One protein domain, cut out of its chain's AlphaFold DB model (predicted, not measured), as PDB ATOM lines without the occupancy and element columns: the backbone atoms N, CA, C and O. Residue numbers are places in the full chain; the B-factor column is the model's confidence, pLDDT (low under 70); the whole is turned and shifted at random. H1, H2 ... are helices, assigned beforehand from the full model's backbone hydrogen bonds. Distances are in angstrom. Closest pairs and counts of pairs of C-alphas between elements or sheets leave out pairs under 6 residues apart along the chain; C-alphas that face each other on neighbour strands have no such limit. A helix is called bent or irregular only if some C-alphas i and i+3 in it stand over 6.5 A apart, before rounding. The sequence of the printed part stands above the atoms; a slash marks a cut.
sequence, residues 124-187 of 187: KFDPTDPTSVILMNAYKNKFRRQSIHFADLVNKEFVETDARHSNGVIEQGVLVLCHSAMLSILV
ATOM      1  N   LYS A 124      40.047  45.128 -42.567       53.81
ATOM      2  CA  LYS A 124      38.606  44.981 -42.779       53.81
ATOM      3  C   LYS A 124      38.335  43.565 -43.316       53.81
ATOM      4  O   LYS A 124      38.851  43.227 -44.372       53.81
ATOM      5  N   PHE A 125      37.598  42.747 -42.560       61.44
ATOM      6  CA  PHE A 125      37.271  41.368 -42.936       61.44
ATOM      7  C   PHE A 125      36.588  41.362 -44.309       61.44
ATOM      8  O   PHE A 125      35.514  41.949 -44.459       61.44
ATOM      9  N   ASP A 126      37.232  40.743 -45.298       68.88
ATOM     10  CA  ASP A 126      36.681  40.566 -46.636       68.88
ATOM     11  C   ASP A 126      36.221  39.107 -46.784       68.88
ATOM     12  O   ASP A 126      37.056  38.207 -46.872       68.88
ATOM     13  N   PRO A 127      34.906  38.833 -46.808       65.88
ATOM     14  CA  PRO A 127      34.393  37.469 -46.916       65.88
ATOM     15  C   PRO A 127      34.691  36.808 -48.272       65.88
ATOM     16  O   PRO A 127      34.452  35.610 -48.419       65.88
ATOM     17  N   THR A 128      35.174  37.563 -49.264       77.88
ATOM     18  CA  THR A 128      35.533  37.047 -50.593       77.88
ATOM     19  C   THR A 128      37.003  36.643 -50.706       77.88
ATOM     20  O   THR A 128      37.366  35.918 -51.633       77.88
ATOM     21  N   ASP A 129      37.842  37.050 -49.749       83.69
ATOM     22  CA  ASP A 129      39.250  36.671 -49.697       83.69
ATOM     23  C   ASP A 129      39.418  35.265 -49.079       83.69
ATOM     24  O   ASP A 129      38.990  35.024 -47.942       83.69
ATOM     25  N   PRO A 130      40.074  34.316 -49.776       85.56
ATOM     26  CA  PRO A 130      40.297  32.970 -49.254       85.56
ATOM     27  C   PRO A 130      41.074  32.961 -47.931       85.56
ATOM     28  O   PRO A 130      40.833  32.083 -47.101       85.56
ATOM     29  N   THR A 131      41.960  33.933 -47.687       79.56
ATOM     30  CA  THR A 131      42.728  34.017 -46.431       79.56
ATOM     31  C   THR A 131      41.815  34.328 -45.248       79.56
ATOM     32  O   THR A 131      41.871  33.648 -44.222       79.56
ATOM     33  N   SER A 132      40.918  35.301 -45.413       75.69
ATOM     34  CA  SER A 132      39.900  35.673 -44.427       75.69
ATOM     35  C   SER A 132      38.953  34.509 -44.109       75.69
ATOM     36  O   SER A 132      38.656  34.254 -42.939       75.69
ATOM     37  N   VAL A 133      38.542  33.739 -45.123       80.31
ATOM     38  CA  VAL A 133      37.712  32.533 -44.941       80.31
ATOM     39  C   VAL A 133      38.459  31.444 -44.166       80.31
ATOM     40  O   VAL A 133      37.903  30.851 -43.238       80.31
ATOM     41  N   ILE A 134      39.725  31.181 -44.510       83.06
ATOM     42  CA  ILE A 134      40.565  30.199 -43.804       83.06
ATOM     43  C   ILE A 134      40.744  30.608 -42.342       83.06
ATOM     44  O   ILE A 134      40.545  29.786 -41.444       83.06
ATOM     45  N   LEU A 135      41.071  31.877 -42.096       78.38
ATOM     46  CA  LEU A 135      41.275  32.411 -40.756       78.38
ATOM     47  C   LEU A 135      39.995  32.313 -39.916       78.38
ATOM     48  O   LEU A 135      40.036  31.829 -38.786       78.38
ATOM     49  N   MET A 136      38.848  32.693 -40.483       75.31
ATOM     50  CA  MET A 136      37.545  32.558 -39.828       75.31
ATOM     51  C   MET A 136      37.247  31.098 -39.466       75.31
ATOM     52  O   MET A 136      36.867  30.808 -38.333       75.31
ATOM     53  N   ASN A 137      37.473  30.155 -40.385       80.69
ATOM     54  CA  ASN A 137      37.273  28.730 -40.111       80.69
ATOM     55  C   ASN A 137      38.207  28.215 -39.009       80.69
ATOM     56  O   ASN A 137      37.771  27.450 -38.147       80.69
ATOM     57  N   ALA A 138      39.467  28.658 -38.991       81.31
ATOM     58  CA  ALA A 138      40.412  28.321 -37.931       81.31
ATOM     59  C   ALA A 138      39.952  28.858 -36.565       81.31
ATOM     60  O   ALA A 138      39.954  28.104 -35.591       81.31
ATOM     61  N   TYR A 139      39.488  30.110 -36.489       75.88
ATOM     62  CA  TYR A 139      38.935  30.688 -35.258       75.88
ATOM     63  C   TYR A 139      37.664  29.978 -34.792       75.88
ATOM     64  O   TYR A 139      37.564  29.610 -33.621       75.88
ATOM     65  N   LYS A 140      36.722  29.711 -35.703       76.56
ATOM     66  CA  LYS A 140      35.502  28.953 -35.394       76.56
ATOM     67  C   LYS A 140      35.845  27.577 -34.841       76.56
ATOM     68  O   LYS A 140      35.344  27.203 -33.787       76.56
ATOM     69  N   ASN A 141      36.759  26.852 -35.484       81.56
ATOM     70  CA  ASN A 141      37.229  25.556 -34.991       81.56
ATOM     71  C   ASN A 141      37.944  25.671 -33.636       81.56
ATOM     72  O   ASN A 141      37.771  24.798 -32.782       81.56
ATOM     73  N   LYS A 142      38.715  26.748 -33.422       81.19
ATOM     74  CA  LYS A 142      39.443  27.001 -32.173       81.19
ATOM     75  C   LYS A 142      38.517  27.201 -30.985       81.19
ATOM     76  O   LYS A 142      38.905  26.731 -29.926       81.19
ATOM     77  N   PHE A 143      37.378  27.885 -31.141       84.25
ATOM     78  CA  PHE A 143      36.443  28.186 -30.044       84.25
ATOM     79  C   PHE A 143      35.255  27.230 -29.955       84.25
ATOM     80  O   PHE A 143      34.612  27.159 -28.912       84.25
ATOM     81  N   ARG A 144      34.979  26.451 -31.007       86.94
ATOM     82  CA  ARG A 144      33.845  25.519 -31.056       86.94
ATOM     83  C   ARG A 144      33.797  24.570 -29.862       86.94
ATOM     84  O   ARG A 144      32.767  24.472 -29.206       86.94
ATOM     85  N   ARG A 145      34.902  23.878 -29.556       87.81
ATOM     86  CA  ARG A 145      34.932  22.899 -28.451       87.81
ATOM     87  C   ARG A 145      34.693  23.556 -27.096       87.81
ATOM     88  O   ARG A 145      34.004  22.991 -26.256       87.81
ATOM     89  N   GLN A 146      35.235  24.749 -26.900       88.62
ATOM     90  CA  GLN A 146      35.070  25.532 -25.688       88.62
ATOM     91  C   GLN A 146      33.625  26.015 -25.581       88.62
ATOM     92  O   GLN A 146      33.073  25.943 -24.492       88.62
ATOM     93  N   SER A 147      32.990  26.427 -26.686       91.62
ATOM     94  CA  SER A 147      31.577  26.837 -26.704       91.62
ATOM     95  C   SER A 147      30.661  25.681 -26.330       91.62
ATOM     96  O   SER A 147      29.782  25.856 -25.496       91.62
ATOM     97  N   ILE A 148      30.911  24.483 -26.869       93.44
ATOM     98  CA  ILE A 148      30.167  23.269 -26.495       93.44
ATOM     99  C   ILE A 148      30.382  22.949 -25.012       93.44
ATOM    100  O   ILE A 148      29.424  22.668 -24.298       93.44
ATOM    101  N   HIS A 149      31.625  23.018 -24.531       93.75
ATOM    102  CA  HIS A 149      31.927  22.754 -23.127       93.75
ATOM    103  C   HIS A 149      31.256  23.767 -22.189       93.75
ATOM    104  O   HIS A 149      30.669  23.382 -21.184       93.75
ATOM    105  N   PHE A 150      31.294  25.053 -22.535       94.44
ATOM    106  CA  PHE A 150      30.632  26.106 -21.775       94.44
ATOM    107  C   PHE A 150      29.107  25.943 -21.787       94.44
ATOM    108  O   PHE A 150      28.479  26.058 -20.737       94.44
ATOM    109  N   ALA A 151      28.519  25.596 -22.935       96.44
ATOM    110  CA  ALA A 151      27.097  25.279 -23.036       96.44
ATOM    111  C   ALA A 151      26.711  24.097 -22.136       96.44
ATOM    112  O   ALA A 151      25.662  24.138 -21.502       96.44
ATOM    113  N   ASP A 152      27.559  23.068 -22.045       97.19
ATOM    114  CA  ASP A 152      27.316  21.903 -21.189       97.19
ATOM    115  C   ASP A 152      27.331  22.273 -19.701       97.19
ATOM    116  O   ASP A 152      26.461  21.831 -18.954       97.19
ATOM    117  N   LEU A 153      28.255  23.142 -19.278       97.12
ATOM    118  CA  LEU A 153      28.278  23.670 -17.908       97.12
ATOM    119  C   LEU A 153      27.004  24.462 -17.587       97.12
ATOM    120  O   LEU A 153      26.373  24.219 -16.563       97.12
ATOM    121  N   VAL A 154      26.587  25.362 -18.480       96.44
ATOM    122  CA  VAL A 154      25.354  26.148 -18.300       96.44
ATOM    123  C   VAL A 154      24.116  25.245 -18.277       96.44
ATOM    124  O   VAL A 154      23.229  25.420 -17.445       96.44
ATOM    125  N   ASN A 155      24.060  24.247 -19.158       97.31
ATOM    126  CA  ASN A 155      22.967  23.285 -19.190       97.31
ATOM    127  C   ASN A 155      22.893  22.453 -17.901       97.31
ATOM    128  O   ASN A 155      21.799  22.238 -17.384       97.31
ATOM    129  N   LYS A 156      24.040  22.010 -17.371       97.56
ATOM    130  CA  LYS A 156      24.106  21.306 -16.083       97.56
ATOM    131  C   LYS A 156      23.551  22.159 -14.955       97.56
ATOM    132  O   LYS A 156      22.707  21.665 -14.227       97.56
ATOM    133  N   GLU A 157      23.912  23.437 -14.878       96.44
ATOM    134  CA  GLU A 157      23.333  24.346 -13.879       96.44
ATOM    135  C   GLU A 157      21.804  24.450 -14.006       96.44
ATOM    136  O   GLU A 157      21.088  24.358 -13.011       96.44
ATOM    137  N   PHE A 158      21.262  24.555 -15.224       96.88
ATOM    138  CA  PHE A 158      19.806  24.574 -15.410       96.88
ATOM    139  C   PHE A 158      19.110  23.281 -14.969       96.88
ATOM    140  O   PHE A 158      17.990  23.332 -14.457       96.88
ATOM    141  N   VAL A 159      19.739  22.127 -15.181       97.50
ATOM    142  CA  VAL A 159      19.155  20.825 -14.829       97.50
ATOM    143  C   VAL A 159      19.337  20.520 -13.344       97.50
ATOM    144  O   VAL A 159      18.386  20.111 -12.686       97.50
ATOM    145  N   GLU A 160      20.538  20.708 -12.807       96.75
ATOM    146  CA  GLU A 160      20.911  20.289 -11.454       96.75
ATOM    147  C   GLU A 160      20.465  21.298 -10.388       96.75
ATOM    148  O   GLU A 160      19.989  20.888  -9.329       96.75
ATOM    149  N   THR A 161      20.559  22.602 -10.671       95.50
ATOM    150  CA  THR A 161      20.219  23.663  -9.709       95.50
ATOM    151  C   THR A 161      18.746  24.070  -9.803       95.50
ATOM    152  O   THR A 161      18.072  24.193  -8.780       95.50
ATOM    153  N   ASP A 162      18.220  24.236 -11.024       94.12
ATOM    154  CA  ASP A 162      16.850  24.724 -11.264       94.12
ATOM    155  C   ASP A 162      15.833  23.609 -11.597       94.12
ATOM    156  O   ASP A 162      14.643  23.897 -11.758       94.12
ATOM    157  N   ALA A 163      16.269  22.349 -11.736       96.31
ATOM    158  CA  ALA A 163      15.428  21.211 -12.143       96.31
ATOM    159  C   ALA A 163      14.684  21.414 -13.481       96.31
ATOM    160  O   ALA A 163      13.570  20.915 -13.676       96.31
ATOM    161  N   ARG A 164      15.280  22.155 -14.424       96.75
ATOM    162  CA  ARG A 164      14.682  22.385 -15.749       96.75
ATOM    163  C   ARG A 164      14.818  21.152 -16.635       96.75
ATOM    164  O   ARG A 164      15.832  20.457 -16.615       96.75
ATOM    165  N   HIS A 165      13.812  20.920 -17.479       96.69
ATOM    166  CA  HIS A 165      13.916  19.937 -18.556       96.69
ATOM    167  C   HIS A 165      14.997  20.361 -19.554       96.69
ATOM    168  O   HIS A 165      15.060  21.527 -19.940       96.69
ATOM    169  N   SER A 166      15.800  19.404 -20.014       96.56
ATOM    170  CA  SER A 166      16.852  19.639 -20.998       96.56
ATOM    171  C   SER A 166      16.840  18.568 -22.082       96.56
ATOM    172  O   SER A 166      16.669  17.381 -21.807       96.56
ATOM    173  N   ASN A 167      17.065  19.002 -23.325       95.19
ATOM    174  CA  ASN A 167      17.329  18.125 -24.469       95.19
ATOM    175  C   ASN A 167      18.840  17.966 -24.741       95.19
ATOM    176  O   ASN A 167      19.226  17.417 -25.771       95.19
ATOM    177  N   GLY A 168      19.690  18.453 -23.832       95.62
ATOM    178  CA  GLY A 168      21.137  18.526 -23.999       95.62
ATOM    179  C   GLY A 168      21.600  19.731 -24.822       95.62
ATOM    180  O   GLY A 168      20.812  20.578 -25.243       95.62
ATOM    181  N   VAL A 169      22.913  19.802 -25.041       96.31
ATOM    182  CA  VAL A 169      23.551  20.836 -25.865       96.31
ATOM    183  C   VAL A 169      23.423  20.467 -27.340       96.31
ATOM    184  O   VAL A 169      23.826  19.378 -27.749       96.31
ATOM    185  N   ILE A 170      22.900  21.393 -28.145       94.00
ATOM    186  CA  ILE A 170      22.693  21.209 -29.583       94.00
ATOM    187  C   ILE A 170      23.529  22.234 -30.346       94.00
ATOM    188  O   ILE A 170      23.493  23.429 -30.059       94.00
ATOM    189  N   GLU A 171      24.266  21.770 -31.353       90.69
ATOM    190  CA  GLU A 171      24.966  22.652 -32.282       90.69
ATOM    191  C   GLU A 171      24.057  23.018 -33.457       90.69
ATOM    192  O   GLU A 171      23.559  22.144 -34.167       90.69
ATOM    193  N   GLN A 172      23.870  24.316 -33.696       86.88
ATOM    194  CA  GLN A 172      23.025  24.819 -34.776       86.88
ATOM    195  C   GLN A 172      23.726  25.942 -35.546       86.88
ATOM    196  O   GLN A 172      24.441  26.765 -34.977       86.88
ATOM    197  N   GLY A 173      23.493  25.992 -36.861       83.38
ATOM    198  CA  GLY A 173      23.997  27.038 -37.753       83.38
ATOM    199  C   GLY A 173      23.266  28.375 -37.591       83.38
ATOM    200  O   GLY A 173      22.653  28.852 -38.540       83.38
ATOM    201  N   VAL A 174      23.278  28.960 -36.391       82.31
ATOM    202  CA  VAL A 174      22.635  30.254 -36.102       82.31
ATOM    203  C   VAL A 174      23.592  31.394 -36.441       82.31
ATOM    204  O   VAL A 174      24.776  31.321 -36.117       82.31
ATOM    205  N   LEU A 175      23.092  32.459 -37.078       76.00
ATOM    206  CA  LEU A 175      23.915  33.558 -37.600       76.00
ATOM    207  C   LEU A 175      24.823  34.191 -36.531       76.00
ATOM    208  O   LEU A 175      26.014  34.355 -36.793       76.00
ATOM    209  N   VAL A 176      24.273  34.461 -35.340       75.88
ATOM    210  CA  VAL A 176      24.985  35.085 -34.206       75.88
ATOM    211  C   VAL A 176      26.121  34.212 -33.660       75.88
ATOM    212  O   VAL A 176      27.156  34.724 -33.248       75.88
ATOM    213  N   LEU A 177      25.980  32.883 -33.731       78.56
ATOM    214  CA  LEU A 177      27.018  31.930 -33.314       78.56
ATOM    215  C   LEU A 177      28.019  31.643 -34.442       78.56
ATOM    216  O   LEU A 177      29.182  31.343 -34.200       78.56
ATOM    217  N   CYS A 178      27.577  31.712 -35.698       67.44
ATOM    218  CA  CYS A 178      28.394  31.347 -36.853       67.44
ATOM    219  C   CYS A 178      29.401  32.419 -37.272       67.44
ATOM    220  O   CYS A 178      30.349  32.070 -37.981       67.44
ATOM    221  N   HIS A 179      29.182  33.674 -36.876       64.75
ATOM    222  CA  HIS A 179      30.048  34.818 -37.181       64.75
ATOM    223  C   HIS A 179      30.796  35.345 -35.947       64.75
ATOM    224  O   HIS A 179      31.400  36.414 -36.005       64.75
ATOM    225  N   SER A 180      30.795  34.603 -34.836       67.62
ATOM    226  CA  SER A 180      31.589  34.950 -33.662       67.62
ATOM    227  C   SER A 180      32.983  34.308 -33.758       67.62
ATOM    228  O   SER A 180      33.144  33.112 -34.004       67.62
ATOM    229  N   ALA A 181      34.026  35.114 -33.560       72.06
ATOM    230  CA  ALA A 181      35.403  34.639 -33.396       72.06
ATOM    231  C   ALA A 181      35.759  34.493 -31.903       72.06
ATOM    232  O   ALA A 181      36.871  34.808 -31.485       72.06
ATOM    233  N   MET A 182      34.789  34.073 -31.083       80.12
ATOM    234  CA  MET A 182      34.897  33.991 -29.624       80.12
ATOM    235  C   MET A 182      34.039  32.852 -29.063       80.12
ATOM    236  O   MET A 182      33.241  32.248 -29.775       80.12
ATOM    237  N   LEU A 183      34.203  32.570 -27.770       86.88
ATOM    238  CA  LEU A 183      33.325  31.669 -27.028       86.88
ATOM    239  C   LEU A 183      31.892  32.228 -27.014       86.88
ATOM    240  O   LEU A 183      31.684  33.344 -26.544       86.88
ATOM    241  N   SER A 184      30.909  31.471 -27.502       89.44
ATOM    242  CA  SER A 184      29.514  31.930 -27.573       89.44
ATOM    243  C   SER A 184      28.522  30.776 -27.510       89.44
ATOM    244  O   SER A 184      28.745  29.739 -28.137       89.44
ATOM    245  N   ILE A 185      27.408  30.992 -26.814       94.31
ATOM    246  CA  ILE A 185      26.272  30.069 -26.716       94.31
ATOM    247  C   ILE A 185      24.971  30.857 -26.901       94.31
ATOM    248  O   ILE A 185      24.949  32.066 -26.676       94.31
ATOM    249  N   LEU A 186      23.905  30.172 -27.305       93.62
ATOM    250  CA  LEU A 186      22.544  30.703 -27.307       93.62
ATOM    251  C   LEU A 186      21.741  29.877 -26.302       93.62
ATOM    252  O   LEU A 186      21.782  28.648 -26.367       93.62
ATOM    253  N   VAL A 187      21.099  30.564 -25.357       93.38
ATOM    254  CA  VAL A 187      20.320  29.982 -24.254       93.38
ATOM    255  C   VAL A 187      18.844  30.241 -24.484       93.38
ATOM    256  O   VAL A 187      18.514  31.415 -24.760       93.38
TER     257      VAL A 187
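What this domain is: This is residues 124 to 187 of the 187 residues of the protein "N-acetylmuramoyl-L-alanine amidase" of Sphingobacteriaceae bacterium (UniProt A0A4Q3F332). One long bent helix, H1, makes the length of a rod-like model, and the chain after it turns round at its far end and folds back over the inner side of the bend as a long loop. That loop leads to one short helix, H2, and a last stretch without a named element ends the model. The printed part has 64 residues with two named helices, H1 then H2, and no named strand; the class is all helix. The whole is loose, with a radius of gyration of the C-alphas of 14.6 A, and spans 47 by 17 by 16 A.

How they stand to each other: H1, residues 130 to 160, was assigned as one helix by its hydrogen bonds, but it is bent: C-alphas 142 and 145 are 7.1 A apart. Its arms, H1a with residues 130 to 142 and H1b with residues 145 to 160, stand at a steep tilt of 36 degrees, only just steep. H2, residues 175 to 178, is close to H1a but not clearly touching; their closest C-alphas, those of Lys 140 and Cys 178, are 7.6 A apart. H1b and H2 are apart. In H1a and H1b every O i to N i+4 pair is within hydrogen-bond range, while H2 is too short for such a pair.

Where its parts are: H1a begins at C-alpha 130, (40.297, 32.970, -49.254), and measures 18.1 A. H1b measures 22.2 A and ends at C-alpha 160, (20.911, 20.289, -11.454). H2 measures 5.1 A and ends at C-alpha 178, (28.394, 31.347, -36.853).

The domain as a whole: The C-alphas farthest apart, those of Asp 129 and Ala 163, are 47.1 A apart. The printed part has no cut, and the link from H1 to H2, 14 residues, is long. Residues 124 to 127 and 178 to 180 have pLDDT under 70.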